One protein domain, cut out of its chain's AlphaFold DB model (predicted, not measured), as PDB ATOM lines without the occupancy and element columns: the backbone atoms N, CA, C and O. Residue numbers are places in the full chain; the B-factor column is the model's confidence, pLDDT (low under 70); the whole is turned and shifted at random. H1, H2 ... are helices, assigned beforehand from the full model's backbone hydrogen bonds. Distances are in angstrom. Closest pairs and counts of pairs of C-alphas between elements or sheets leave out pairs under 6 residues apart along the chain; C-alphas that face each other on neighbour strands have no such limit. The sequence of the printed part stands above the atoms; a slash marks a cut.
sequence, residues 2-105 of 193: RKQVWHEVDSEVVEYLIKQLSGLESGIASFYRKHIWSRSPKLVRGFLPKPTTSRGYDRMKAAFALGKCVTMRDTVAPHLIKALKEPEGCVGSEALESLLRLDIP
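What this domain is: This is residues 2 to 105 of the 193 residues of an uncharacterized protein of Verrucomicrobiales bacterium (UniProt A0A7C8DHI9). H1, H4, H5 and H6 form an up-and-down bundle, each running against the one before it. H2 and short H3 lie to one side. The 104 printed residues have six named helices, H1 to H6, no named strand: all helix, compact, radius of gyration of the C-alphas 12.6 A, spans 33 by 31 by 19 A.

Where its parts are: Find C-alpha 11 at (165.495, 239.458, 213.823); H1 runs to 21, 15.2 A. Next come H2, 26 to 37, 15.7 A; H3, 42 to 45; H4, 55 to 66, 16.3 A; H5, 70 to 83, 17.7 A; H6, 89 to 100, 17.2 A, ending at (160.135, 232.056, 194.873).

How they stand to each other: H4 touches H6, closest C-alphas Met 60 and Val 91, 4.5 A, and H1, Leu 21 and Arg 59, 4.5 A. Hairpin H1 and H2 only just touch, with 3 pairs within 8 A, closest C-alphas Val 13 and Ile 36, 6.9 A. H3 touches no helix. Every O i to N i+4 pair is within hydrogen-bond range in H1, H4, H6; 6 of 8 in H2, 6 of 10 in H5; H3 is too short.

The domain as a whole: The printed part has no cut; pLDDT is under 70 at 2 to 9, 24 to 30, 51 to 54.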
ATOM      1  N   ARG A   2     171.353 248.473 195.719       41.62
ATOM      2  CA  ARG A   2     170.126 247.763 196.178       41.62
ATOM      3  C   ARG A   2     170.344 246.580 197.144       41.62
ATOM      4  O   ARG A   2     169.412 246.236 197.857       41.62
ATOM      5  N   LYS A   3     171.545 245.984 197.202       41.66
ATOM      6  CA  LYS A   3     171.841 244.837 198.092       41.66
ATOM      7  C   LYS A   3     172.072 245.231 199.562       41.66
ATOM      8  O   LYS A   3     171.773 244.447 200.445       41.66
ATOM      9  N   GLN A   4     172.522 246.456 199.839       43.56
ATOM     10  CA  GLN A   4     172.924 246.889 201.190       43.56
ATOM     11  C   GLN A   4     171.766 247.101 202.177       43.56
ATOM     12  O   GLN A   4     171.984 247.024 203.374       43.56
ATOM     13  N   VAL A   5     170.542 247.345 201.705       49.91
ATOM     14  CA  VAL A   5     169.435 247.775 202.581       49.91
ATOM     15  C   VAL A   5     168.752 246.602 203.309       49.91
ATOM     16  O   VAL A   5     168.120 246.811 204.337       49.91
ATOM     17  N   TRP A   6     168.882 245.373 202.798       52.53
ATOM     18  CA  TRP A   6     168.209 244.181 203.345       52.53
ATOM     19  C   TRP A   6     169.118 243.276 204.186       52.53
ATOM     20  O   TRP A   6     168.618 242.397 204.880       52.53
ATOM     21  N   HIS A   7     170.436 243.494 204.168       48.75
ATOM     22  CA  HIS A   7     171.372 242.743 205.014       48.75
ATOM     23  C   HIS A   7     171.255 243.092 206.511       48.75
ATOM     24  O   HIS A   7     171.805 242.373 207.335       48.75
ATOM     25  N   GLU A   8     170.492 244.135 206.858       51.94
ATOM     26  CA  GLU A   8     170.229 244.593 208.230       51.94
ATOM     27  C   GLU A   8     168.742 244.482 208.616       51.94
ATOM     28  O   GLU A   8     168.248 245.255 209.437       51.94
ATOM     29  N   VAL A   9     167.970 243.568 208.013       61.16
ATOM     30  CA  VAL A   9     166.666 243.249 208.612       61.16
ATOM     31  C   VAL A   9     166.947 242.512 209.914       61.16
ATOM     32  O   VAL A   9     167.269 241.328 209.896       61.16
ATOM     33  N   ASP A  10     166.893 243.234 211.032       71.56
ATOM     34  CA  ASP A  10     167.035 242.654 212.364       71.56
ATOM     35  C   ASP A  10     165.975 241.557 212.565       71.56
ATOM     36  O   ASP A  10     164.852 241.638 212.053       71.56
ATOM     37  N   SER A  11     166.349 240.532 213.324       78.00
ATOM     38  CA  SER A  11     165.495 239.458 213.823       78.00
ATOM     39  C   SER A  11     164.138 239.965 214.325       78.00
ATOM     40  O   SER A  11     163.107 239.378 213.994       78.00
ATOM     41  N   GLU A  12     164.112 241.118 215.004       78.38
ATOM     42  CA  GLU A  12     162.889 241.764 215.494       78.38
ATOM     43  C   GLU A  12     161.903 242.128 214.371       78.38
ATOM     44  O   GLU A  12     160.684 242.007 214.524       78.38
ATOM     45  N   VAL A  13     162.411 242.569 213.215       82.81
ATOM     46  CA  VAL A  13     161.574 242.926 212.064       82.81
ATOM     47  C   VAL A  13     160.961 241.671 211.457       82.81
ATOM     48  O   VAL A  13     159.766 241.668 211.168       82.81
ATOM     49  N   VAL A  14     161.735 240.594 211.293       87.19
ATOM     50  CA  VAL A  14     161.195 239.320 210.790       87.19
ATOM     51  C   VAL A  14     160.181 238.726 211.755       87.19
ATOM     52  O   VAL A  14     159.112 238.306 211.313       87.19
ATOM     53  N   GLU A  15     160.455 238.752 213.056       85.94
ATOM     54  CA  GLU A  15     159.514 238.275 214.067       85.94
ATOM     55  C   GLU A  15     158.197 239.062 214.018       85.94
ATOM     56  O   GLU A  15     157.111 238.474 214.036       85.94
ATOM     57  N   TYR A  16     158.271 240.389 213.878       84.12
ATOM     58  CA  TYR A  16     157.080 241.207 213.680       84.12
ATOM     59  C   TYR A  16     156.321 240.823 212.407       84.12
ATOM     60  O   TYR A  16     155.104 240.664 212.448       84.12
ATOM     61  N   LEU A  17     157.012 240.679 211.274       87.56
ATOM     62  CA  LEU A  17     156.374 240.337 210.003       87.56
ATOM     63  C   LEU A  17     155.714 238.952 210.051       87.56
ATOM     64  O   LEU A  17     154.629 238.780 209.503       87.56
ATOM     65  N   ILE A  18     156.314 237.990 210.756       89.31
ATOM     66  CA  ILE A  18     155.716 236.674 211.014       89.31
ATOM     67  C   ILE A  18     154.426 236.818 211.833       89.31
ATOM     68  O   ILE A  18     153.387 236.293 211.433       89.31
ATOM     69  N   LYS A  19     154.460 237.579 212.935       85.38
ATOM     70  CA  LYS A  19     153.274 237.853 213.767       85.38
ATOM     71  C   LYS A  19     152.189 238.599 212.988       85.38
ATOM     72  O   LYS A  19     150.997 238.340 213.146       85.38
ATOM     73  N   GLN A  20     152.597 239.520 212.117       84.50
ATOM     74  CA  GLN A  20     151.697 240.237 211.228       84.50
ATOM     75  C   GLN A  20     151.021 239.272 210.256       84.50
ATOM     76  O   GLN A  20     149.801 239.327 210.123       84.50
ATOM     77  N   LEU A  21     151.793 238.388 209.612       85.38
ATOM     78  CA  LEU A  21     151.313 237.377 208.669       85.38
ATOM     79  C   LEU A  21     150.300 236.422 209.312       85.38
ATOM     80  O   LEU A  21     149.336 236.036 208.653       85.38
ATOM     81  N   SER A  22     150.465 236.078 210.592       83.56
ATOM     82  CA  SER A  22     149.524 235.221 211.325       83.56
ATOM     83  C   SER A  22     148.250 235.927 211.808       83.56
ATOM     84  O   SER A  22     147.362 235.264 212.328       83.56
ATOM     85  N   GLY A  23     148.131 237.247 211.640       74.56
ATOM     86  CA  GLY A  23     147.052 238.032 212.237       74.56
ATOM     87  C   GLY A  23     147.508 238.652 213.556       74.56
ATOM     88  O   GLY A  23     147.689 237.986 214.567       74.56
ATOM     89  N   LEU A  24     147.724 239.958 213.509       64.12
ATOM     90  CA  LEU A  24     148.368 240.761 214.542       64.12
ATOM     91  C   LEU A  24     147.506 240.918 215.816       64.12
ATOM     92  O   LEU A  24     146.363 241.378 215.737       64.12
ATOM     93  N   GLU A  25     148.077 240.634 216.992       56.16
ATOM     94  CA  GLU A  25     147.526 241.059 218.290       56.16
ATOM     95  C   GLU A  25     147.813 242.557 218.528       56.16
ATOM     96  O   GLU A  25     148.870 243.081 218.162       56.16
ATOM     97  N   SER A  26     146.871 243.275 219.147       55.75
ATOM     98  CA  SER A  26     146.854 244.749 219.231       55.75
ATOM     99  C   SER A  26     148.102 245.387 219.868       55.75
ATOM    100  O   SER A  26     148.463 246.509 219.501       55.75
ATOM    101  N   GLY A  27     148.802 244.688 220.769       57.88
ATOM    102  CA  GLY A  27     150.025 245.184 221.418       57.88
ATOM    103  C   GLY A  27     151.243 245.256 220.487       57.88
ATOM    104  O   GLY A  27     152.043 246.191 220.565       57.88
ATOM    105  N   ILE A  28     151.348 244.323 219.541       64.25
ATOM    106  CA  ILE A  28     152.501 244.187 218.640       64.25
ATOM    107  C   ILE A  28     152.508 245.316 217.588       64.25
ATOM    108  O   ILE A  28     153.565 245.822 217.207       64.25
ATOM    109  N   ALA A  29     151.326 245.795 217.181       68.56
ATOM    110  CA  ALA A  29     151.172 246.906 216.238       68.56
ATOM    111  C   ALA A  29     151.755 248.228 216.775       68.56
ATOM    112  O   ALA A  29     152.375 249.000 216.038       68.56
ATOM    113  N   SER A  30     151.554 248.482 218.073       69.12
ATOM    114  CA  SER A  30     152.065 249.673 218.759       69.12
ATOM    115  C   SER A  30     153.590 249.644 218.846       69.12
ATOM    116  O   SER A  30     154.251 250.622 218.475       69.12
ATOM    117  N   PHE A  31     154.153 248.496 219.242       74.94
ATOM    118  CA  PHE A  31     155.598 248.287 219.282       74.94
ATOM    119  C   PHE A  31     156.231 248.528 217.908       74.94
ATOM    120  O   PHE A  31     157.121 249.364 217.774       74.94
ATOM    121  N   TYR A  32     155.705 247.895 216.859       77.56
ATOM    122  CA  TYR A  32     156.213 248.059 215.499       77.56
ATOM    123  C   TYR A  32     156.158 249.494 214.996       77.56
ATOM    124  O   TYR A  32     157.141 249.997 214.447       77.56
ATOM    125  N   ARG A  33     155.037 250.191 215.213       80.56
ATOM    126  CA  ARG A  33     154.915 251.599 214.825       80.56
ATOM    127  C   ARG A  33     156.003 252.445 215.494       80.56
ATOM    128  O   ARG A  33     156.610 253.290 214.835       80.56
ATOM    129  N   LYS A  34     156.231 252.219 216.792       81.31
ATOM    130  CA  LYS A  34     157.137 253.018 217.620       81.31
ATOM    131  C   LYS A  34     158.610 252.679 217.402       81.31
ATOM    132  O   LYS A  34     159.417 253.606 217.400       81.31
ATOM    133  N   HIS A  35     158.952 251.409 217.220       80.50
ATOM    134  CA  HIS A  35     160.335 250.929 217.241       80.50
ATOM    135  C   HIS A  35     160.868 250.540 215.858       80.50
ATOM    136  O   HIS A  35     162.033 250.796 215.584       80.50
ATOM    137  N   ILE A  36     160.035 250.024 214.952       81.19
ATOM    138  CA  ILE A  36     160.490 249.541 213.637       81.19
ATOM    139  C   ILE A  36     160.154 250.562 212.546       81.19
ATOM    140  O   ILE A  36     161.042 251.088 211.872       81.19
ATOM    141  N   TRP A  37     158.876 250.920 212.399       83.31
ATOM    142  CA  TRP A  37     158.413 251.818 211.339       83.31
ATOM    143  C   TRP A  37     159.045 253.211 211.446       83.31
ATOM    144  O   TRP A  37     159.585 253.726 210.467       83.31
ATOM    145  N   SER A  38     159.029 253.824 212.633       83.56
ATOM    146  CA  SER A  38     159.557 255.179 212.873       83.56
ATOM    147  C   SER A  38     161.075 255.301 212.661       83.56
ATOM    148  O   SER A  38     161.547 256.374 212.284       83.56
ATOM    149  N   ARG A  39     161.828 254.208 212.837       83.62
ATOM    150  CA  ARG A  39     163.296 254.170 212.722       83.62
ATOM    151  C   ARG A  39     163.777 253.697 211.349       83.62
ATOM    152  O   ARG A  39     164.892 254.015 210.957       83.62
ATOM    153  N   SER A  40     162.925 253.000 210.594       79.62
ATOM    154  CA  SER A  40     163.260 252.483 209.262       79.62
ATOM    155  C   SER A  40     163.446 253.602 208.222       79.62
ATOM    156  O   SER A  40     162.610 254.515 208.157       79.62
ATOM    157  N   PRO A  41     164.465 253.520 207.341       84.56
ATOM    158  CA  PRO A  41     164.622 254.429 206.205       84.56
ATOM    159  C   PRO A  41     163.402 254.434 205.271       84.56
ATOM    160  O   PRO A  41     162.700 253.430 205.138       84.56
ATOM    161  N   LYS A  42     163.171 255.543 204.547       81.56
ATOM    162  CA  LYS A  42     162.025 255.687 203.616       81.56
ATOM    163  C   LYS A  42     161.928 254.546 202.596       81.56
ATOM    164  O   LYS A  42     160.825 254.089 202.314       81.56
ATOM    165  N   LEU A  43     163.066 254.086 202.071       78.81
ATOM    166  CA  LEU A  43     163.110 252.975 201.118       78.81
ATOM    167  C   LEU A  43     162.586 251.672 201.740       78.81
ATOM    168  O   LEU A  43     161.774 251.002 201.116       78.81
ATOM    169  N   VAL A  44     162.972 251.358 202.981       77.31
ATOM    170  CA  VAL A  44     162.505 250.166 203.714       77.31
ATOM    171  C   VAL A  44     161.013 250.270 204.030       77.31
ATOM    172  O   VAL A  44     160.261 249.327 203.793       77.31
ATOM    173  N   ARG A  45     160.542 251.451 204.459       82.50
ATOM    174  CA  ARG A  45     159.108 251.705 204.704       82.50
ATOM    175  C   ARG A  45     158.222 251.467 203.481       82.50
ATOM    176  O   ARG A  45     157.044 251.174 203.646       82.50
ATOM    177  N   GLY A  46     158.763 251.613 202.271       80.06
ATOM    178  CA  GLY A  46     158.035 251.335 201.031       80.06
ATOM    179  C   GLY A  46     157.642 249.864 200.874       80.06
ATOM    180  O   GLY A  46     156.640 249.570 200.226       80.06
ATOM    181  N   PHE A  47     158.400 248.960 201.497       75.31
ATOM    182  CA  PHE A  47     158.192 247.513 201.429       75.31
ATOM    183  C   PHE A  47     157.552 246.939 202.694       75.31
ATOM    184  O   PHE A  47     156.931 245.884 202.645       75.31
ATOM    185  N   LEU A  48     157.683 247.638 203.819       79.88
ATOM    186  CA  LEU A  48     157.073 247.262 205.084       79.88
ATOM    187  C   LEU A  48     155.537 247.463 205.082       79.88
ATOM    188  O   LEU A  48     155.033 248.421 204.480       79.88
ATOM    189  N   PRO A  49     154.761 246.613 205.784       74.06
ATOM    190  CA  PRO A  49     153.331 246.832 205.978       74.06
ATOM    191  C   PRO A  49     153.097 248.141 206.737       74.06
ATOM    192  O   PRO A  49     153.783 248.443 207.720       74.06
ATOM    193  N   LYS A  50     152.122 248.935 206.279       73.44
ATOM    194  CA  LYS A  50     151.728 250.133 207.025       73.44
ATOM    195  C   LYS A  50     151.104 249.671 208.346       73.44
ATOM    196  O   LYS A  50     150.380 248.682 208.352       73.44
ATOM    197  N   PRO A  51     151.348 250.372 209.464       66.19
ATOM    198  CA  PRO A  51     150.732 250.041 210.744       66.19
ATOM    199  C   PRO A  51     149.255 250.472 210.740       66.19
ATOM    200  O   PRO A  51     148.898 251.485 211.353       66.19
ATOM    201  N   THR A  52     148.422 249.745 209.995       59.44
ATOM    202  CA  THR A  52     146.982 249.966 209.804       59.44
ATOM    203  C   THR A  52     146.153 248.783 210.320       59.44
ATOM    204  O   THR A  52     146.689 247.792 210.805       59.44
ATOM    205  N   THR A  53     144.825 248.928 210.318       54.06
ATOM    206  CA  THR A  53     143.858 247.951 210.855       54.06
ATOM    207  C   THR A  53     143.340 246.956 209.807       54.06
ATOM    208  O   THR A  53     142.507 246.108 210.134       54.06
ATOM    209  N   SER A  54     143.803 247.028 208.549       57.16
ATOM    210  CA  SER A  54     143.315 246.162 207.469       57.16
ATOM    211  C   SER A  54     144.036 244.816 207.494       57.16
ATOM    212  O   SER A  54     145.072 244.627 206.855       57.16
ATOM    213  N   ARG A  55     143.464 243.864 208.245       71.06
ATOM    214  CA  ARG A  55     144.080 242.558 208.536       71.06
ATOM    215  C   ARG A  55     144.562 241.823 207.280       71.06
ATOM    216  O   ARG A  55     145.692 241.358 207.270       71.06
ATOM    217  N   GLY A  56     143.758 241.751 206.216       75.06
ATOM    218  CA  GLY A  56     144.120 241.008 204.997       75.06
ATOM    219  C   GLY A  56     145.231 241.667 204.168       75.06
ATOM    220  O   GLY A  56     146.200 241.011 203.788       75.06
ATOM    221  N   TYR A  57     145.132 242.977 203.921       80.12
ATOM    222  CA  TYR A  57     146.127 243.707 203.123       80.12
ATOM    223  C   TYR A  57     147.476 243.812 203.840       80.12
ATOM    224  O   TYR A  57     148.529 243.654 203.221       80.12
ATOM    225  N   ASP A  58     147.455 244.032 205.155       81.12
ATOM    226  CA  ASP A  58     148.678 244.142 205.941       81.12
ATOM    227  C   ASP A  58     149.373 242.777 206.098       81.12
ATOM    228  O   ASP A  58     150.602 242.716 206.095       81.12
ATOM    229  N   ARG A  59     148.612 241.671 206.136       86.62
ATOM    230  CA  ARG A  59     149.144 240.296 206.057       86.62
ATOM    231  C   ARG A  59     149.793 239.994 204.715       86.62
ATOM    232  O   ARG A  59     150.903 239.473 204.680       86.62
ATOM    233  N   MET A  60     149.138 240.365 203.617       88.06
ATOM    234  CA  MET A  60     149.702 240.227 202.272       88.06
ATOM    235  C   MET A  60     151.020 241.007 202.156       88.06
ATOM    236  O   MET A  60     152.032 240.465 201.727       88.06
ATOM    237  N   LYS A  61     151.065 242.256 202.638       87.44
ATOM    238  CA  LYS A  61     152.318 243.026 202.685       87.44
ATOM    239  C   LYS A  61     153.388 242.401 203.569       87.44
ATOM    240  O   LYS A  61     154.566 242.500 203.237       87.44
ATOM    241  N   ALA A  62     152.999 241.772 204.674       89.00
ATOM    242  CA  ALA A  62     153.938 241.038 205.506       89.00
ATOM    243  C   ALA A  62     154.539 239.847 204.751       89.00
ATOM    244  O   ALA A  62     155.759 239.714 204.744       89.00
ATOM    245  N   ALA A  63     153.722 239.054 204.044       92.75
ATOM    246  CA  ALA A  63     154.207 237.983 203.172       92.75
ATOM    247  C   ALA A  63     155.197 238.518 202.121       92.75
ATOM    248  O   ALA A  63     156.321 238.026 202.035       92.75
ATOM    249  N   PHE A  64     154.829 239.594 201.416       92.06
ATOM    250  CA  PHE A  64     155.698 240.245 200.430       92.06
ATOM    251  C   PHE A  64     157.053 240.664 201.027       92.06
ATOM    252  O   PHE A  64     158.107 240.409 200.437       92.06
ATOM    253  N   ALA A  65     157.038 241.317 202.194       90.81
ATOM    254  CA  ALA A  65     158.245 241.790 202.871       90.81
ATOM    255  C   ALA A  65     159.125 240.625 203.347       90.81
ATOM    256  O   ALA A  65     160.347 240.666 203.194       90.81
ATOM    257  N   LEU A  66     158.507 239.558 203.857       92.31
ATOM    258  CA  LEU A  66     159.182 238.317 204.227       92.31
ATOM    259  C   LEU A  66     159.892 237.681 203.026       92.31
ATOM    260  O   LEU A  66     161.037 237.264 203.161       92.31
ATOM    261  N   GLY A  67     159.302 237.726 201.828       92.56
ATOM    262  CA  GLY A  67     159.951 237.287 200.586       92.56
ATOM    263  C   GLY A  67     161.212 238.071 200.190       92.56
ATOM    264  O   GLY A  67     161.909 237.681 199.260       92.56
ATOM    265  N   LYS A  68     161.532 239.187 200.857       90.19
ATOM    266  CA  LYS A  68     162.794 239.930 200.669       90.19
ATOM    267  C   LYS A  68     163.875 239.546 201.681       90.19
ATOM    268  O   LYS A  68     165.022 239.962 201.525       90.19
ATOM    269  N   CYS A  69     163.542 238.737 202.683       88.81
ATOM    270  CA  CYS A  69     164.429 238.351 203.779       88.81
ATOM    271  C   CYS A  69     165.245 237.092 203.437       88.81
ATOM    272  O   CYS A  69     165.208 236.099 204.160       88.81
ATOM    273  N   VAL A  70     165.991 237.128 202.326       87.50
ATOM    274  CA  VAL A  70     166.727 235.966 201.778       87.50
ATOM    275  C   VAL A  70     167.727 235.377 202.783       87.50
ATOM    276  O   VAL A  70     167.845 234.162 202.904       87.50
ATOM    277  N   THR A  71     168.405 236.218 203.570       87.56
ATOM    278  CA  THR A  71     169.368 235.786 204.602       87.56
ATOM    279  C   THR A  71     168.728 235.036 205.774       87.56
ATOM    280  O   THR A  71     169.439 234.378 206.524       87.56
ATOM    281  N   MET A  72     167.404 235.117 205.930       88.56
ATOM    282  CA  MET A  72     166.626 234.434 206.969       88.56
ATOM    283  C   MET A  72     165.616 233.446 206.374       88.56
ATOM    284  O   MET A  72     164.607 233.134 207.010       88.56
ATOM    285  N   ARG A  73     165.857 232.946 205.154       90.62
ATOM    286  CA  ARG A  73     164.912 232.065 204.448       90.62
ATOM    287  C   ARG A  73     164.469 230.859 205.280       90.62
ATOM    288  O   ARG A  73     163.288 230.543 205.260       90.62
ATOM    289  N   ASP A  74     165.363 230.249 206.056       92.00
ATOM    290  CA  ASP A  74     165.052 229.039 206.830       92.00
ATOM    291  C   ASP A  74     164.094 229.343 207.996       92.00
ATOM    292  O   ASP A  74     163.230 228.537 208.333       92.00
ATOM    293  N   THR A  75     164.170 230.557 208.553       92.88
ATOM    294  CA  THR A  75     163.225 231.067 209.558       92.88
ATOM    295  C   THR A  75     161.890 231.462 208.921       92.88
ATOM    296  O   THR A  75     160.818 231.247 209.489       92.88
ATOM    297  N   VAL A  76     161.934 232.065 207.733       93.81
ATOM    298  CA  VAL A  76     160.770 232.684 207.087       93.81
ATOM    299  C   VAL A  76     159.909 231.676 206.322       93.81
ATOM    300  O   VAL A  76     158.680 231.730 206.407       93.81
ATOM    301  N   ALA A  77     160.524 230.752 205.585       95.94
ATOM    302  CA  ALA A  77     159.835 229.843 204.672       95.94
ATOM    303  C   ALA A  77     158.722 229.016 205.345       95.94
ATOM    304  O   ALA A  77     157.620 228.987 204.791       95.94
ATOM    305  N   PRO A  78     158.904 228.433 206.552       95.88
ATOM    306  CA  PRO A  78     157.834 227.689 207.221       95.88
ATOM    307  C   PRO A  78     156.572 228.529 207.474       95.88
ATOM    308  O   PRO A  78     155.452 228.027 207.383       95.88
ATOM    309  N   HIS A  79     156.741 229.825 207.746       94.50
ATOM    310  CA  HIS A  79     155.637 230.745 208.018       94.50
ATOM    311  C   HIS A  79     154.888 231.132 206.740       94.50
ATOM    312  O   HIS A  79     153.657 231.181 206.744       94.50
ATOM    313  N   LEU A  80     155.607 231.332 205.631       95.75
ATOM    314  CA  LEU A  80     154.993 231.534 204.316       95.75
ATOM    315  C   LEU A  80     154.238 230.279 203.850       95.75
ATOM    316  O   LEU A  80     153.108 230.393 203.387       95.75
ATOM    317  N   ILE A  81     154.802 229.082 204.050       95.56
ATOM    318  CA  ILE A  81     154.132 227.805 203.737       95.56
ATOM    319  C   ILE A  81     152.852 227.644 204.566       95.56
ATOM    320  O   ILE A  81     151.820 227.217 204.048       95.56
ATOM    321  N   LYS A  82     152.883 228.011 205.854       92.62
ATOM    322  CA  LYS A  82     151.688 227.988 206.707       92.62
ATOM    323  C   LYS A  82     150.591 228.917 206.176       92.62
ATOM    324  O   LYS A  82     149.428 228.520 206.166       92.62
ATOM    325  N   ALA A  83     150.955 230.101 205.681       91.69
ATOM    326  CA  ALA A  83     150.007 231.076 205.141       91.69
ATOM    327  C   ALA A  83     149.251 230.593 203.886       91.69
ATOM    328  O   ALA A  83     148.213 231.156 203.551       91.69
ATOM    329  N   LEU A  84     149.710 229.525 203.221       91.50
ATOM    330  CA  LEU A  84     149.013 228.911 202.081       91.50
ATOM    331  C   LEU A  84     147.708 228.200 202.468       91.50
ATOM    332  O   LEU A  84     146.879 227.914 201.604       91.50
ATOM    333  N   LYS A  85     147.543 227.886 203.758       85.38
ATOM    334  CA  LYS A  85     146.377 227.180 204.313       85.38
ATOM    335  C   LYS A  85     145.334 228.126 204.919       85.38
ATOM    336  O   LYS A  85     144.328 227.663 205.447       85.38
ATOM    337  N   GLU A  86     145.596 229.426 204.888       77.50
ATOM    338  CA  GLU A  86     144.740 230.459 205.470       77.50
ATOM    339  C   GLU A  86     143.564 230.799 204.531       77.50
ATOM    340  O   GLU A  86     143.697 230.656 203.314       77.50
ATOM    341  N   PRO A  87     142.415 231.261 205.061       71.56
ATOM    342  CA  PRO A  87     141.193 231.456 204.270       71.56
ATOM    343  C   PRO A  87     141.277 232.610 203.255       71.56
ATOM    344  O   PRO A  87     140.436 232.729 202.362       71.56
ATOM    345  N   GLU A  88     142.267 233.495 203.369       80.31
ATOM    346  CA  GLU A  88     142.457 234.619 202.460       80.31
ATOM    347  C   GLU A  88     143.382 234.265 201.292       80.31
ATOM    348  O   GLU A  88     144.602 234.444 201.351       80.31
ATOM    349  N   GLY A  89     142.778 233.869 200.167       81.94
ATOM    350  CA  GLY A  89     143.497 233.477 198.950       81.94
ATOM    351  C   GLY A  89     144.544 234.479 198.434       81.94
ATOM    352  O   GLY A  89     145.533 234.053 197.847       81.94
ATOM    353  N   CYS A  90     144.380 235.789 198.674       87.69
ATOM    354  CA  CYS A  90     145.378 236.806 198.301       87.69
ATOM    355  C   CYS A  90     146.645 236.765 199.176       87.69
ATOM    356  O   CYS A  90     147.738 237.047 198.692       87.69
ATOM    357  N   VAL A  91     146.512 236.428 200.464       90.38
ATOM    358  CA  VAL A  91     147.664 236.264 201.367       90.38
ATOM    359  C   VAL A  91     148.434 235.006 200.974       90.38
ATOM    360  O   VAL A  91     149.657 235.050 200.871       90.38
ATOM    361  N   GLY A  92     147.720 233.915 200.684       93.00
ATOM    362  CA  GLY A  92     148.329 232.670 200.217       93.00
ATOM    363  C   GLY A  92     149.040 232.813 198.867       93.00
ATOM    364  O   GLY A  92     150.162 232.333 198.721       93.00
ATOM    365  N   SER A  93     148.454 233.521 197.894       93.81
ATOM    366  CA  SER A  93     149.115 233.751 196.600       93.81
ATOM    367  C   SER A  93     150.391 234.583 196.755       93.81
ATOM    368  O   SER A  93     151.428 234.226 196.204       93.81
ATOM    369  N   GLU A  94     150.364 235.643 197.567       94.75
ATOM    370  CA  GLU A  94     151.568 236.438 197.844       94.75
ATOM    371  C   GLU A  94     152.629 235.635 198.611       94.75
ATOM    372  O   GLU A  94     153.827 235.808 198.382       94.75
ATOM    373  N   ALA A  95     152.215 234.732 199.504       95.81
ATOM    374  CA  ALA A  95     153.133 233.848 200.209       95.81
ATOM    375  C   ALA A  95     153.838 232.866 199.257       95.81
ATOM    376  O   ALA A  95     155.054 232.708 199.371       95.81
ATOM    377  N   LEU A  96     153.133 232.289 198.271       95.56
ATOM    378  CA  LEU A  96     153.759 231.495 197.203       95.56
ATOM    379  C   LEU A  96     154.770 232.318 196.402       95.56
ATOM    380  O   LEU A  96     155.916 231.903 196.254       95.56
ATOM    381  N   GLU A  97     154.385 233.501 195.916       94.88
ATOM    382  CA  GLU A  97     155.323 234.357 195.177       94.88
ATOM    383  C   GLU A  97     156.543 234.735 196.018       94.88
ATOM    384  O   GLU A  97     157.657 234.850 195.510       94.88
ATOM    385  N   SER A  98     156.344 234.930 197.319       95.50
ATOM    386  CA  SER A  98     157.411 235.265 198.252       95.50
ATOM    387  C   SER A  98     158.381 234.109 198.466       95.50
ATOM    388  O   SER A  98     159.578 234.362 198.555       95.50
ATOM    389  N   LEU A  99     157.909 232.859 198.456       96.25
ATOM    390  CA  LEU A  99     158.783 231.685 198.502       96.25
ATOM    391  C   LEU A  99     159.728 231.631 197.284       96.25
ATOM    392  O   LEU A  99     160.911 231.352 197.463       96.25
ATOM    393  N   LEU A 100     159.268 231.989 196.073       92.88
ATOM    394  CA  LEU A 100     160.135 232.056 194.873       92.88
ATOM    395  C   LEU A 100     161.252 233.104 194.991       92.88
ATOM    396  O   LEU A 100     162.258 233.024 194.294       92.88
ATOM    397  N   ARG A 101     161.090 234.102 195.866       92.88
ATOM    398  CA  ARG A 101     162.065 235.186 196.062       92.88
ATOM    399  C   ARG A 101     163.128 234.853 197.115       92.88
ATOM    400  O   ARG A 101     164.100 235.598 197.222       92.88
ATOM    401  N   LEU A 102     162.955 233.771 197.882       91.25
ATOM    402  CA  LEU A 102     163.815 233.401 199.013       91.25
ATOM    403  C   LEU A 102     165.044 232.557 198.644       91.25
ATOM    404  O   LEU A 102     165.757 232.132 199.552       91.25
ATOM    405  N   ASP A 103     165.310 232.332 197.353       88.06
ATOM    406  CA  ASP A 103     166.452 231.522 196.896       88.06
ATOM    407  C   ASP A 103     166.473 230.133 197.573       88.06
ATOM    408  O   ASP A 103     167.478 229.674 198.125       88.06
ATOM    409  N   ILE A 104     165.289 229.511 197.634       91.31
ATOM    410  CA  ILE A 104     165.078 228.158 198.153       91.31
ATOM    411  C   ILE A 104     165.323 227.180 196.997       91.31
ATOM    412  O   ILE A 104     164.778 227.409 195.915       91.31
ATOM    413  N   PRO A 105     166.074 226.079 197.205       91.88
ATOM    414  CA  PRO A 105     166.286 225.071 196.172       91.88
ATOM    415  C   PRO A 105     164.974 224.600 195.537       91.88
ATOM    416  O   PRO A 105     164.026 224.239 196.242       91.88
TER     417      PRO A 105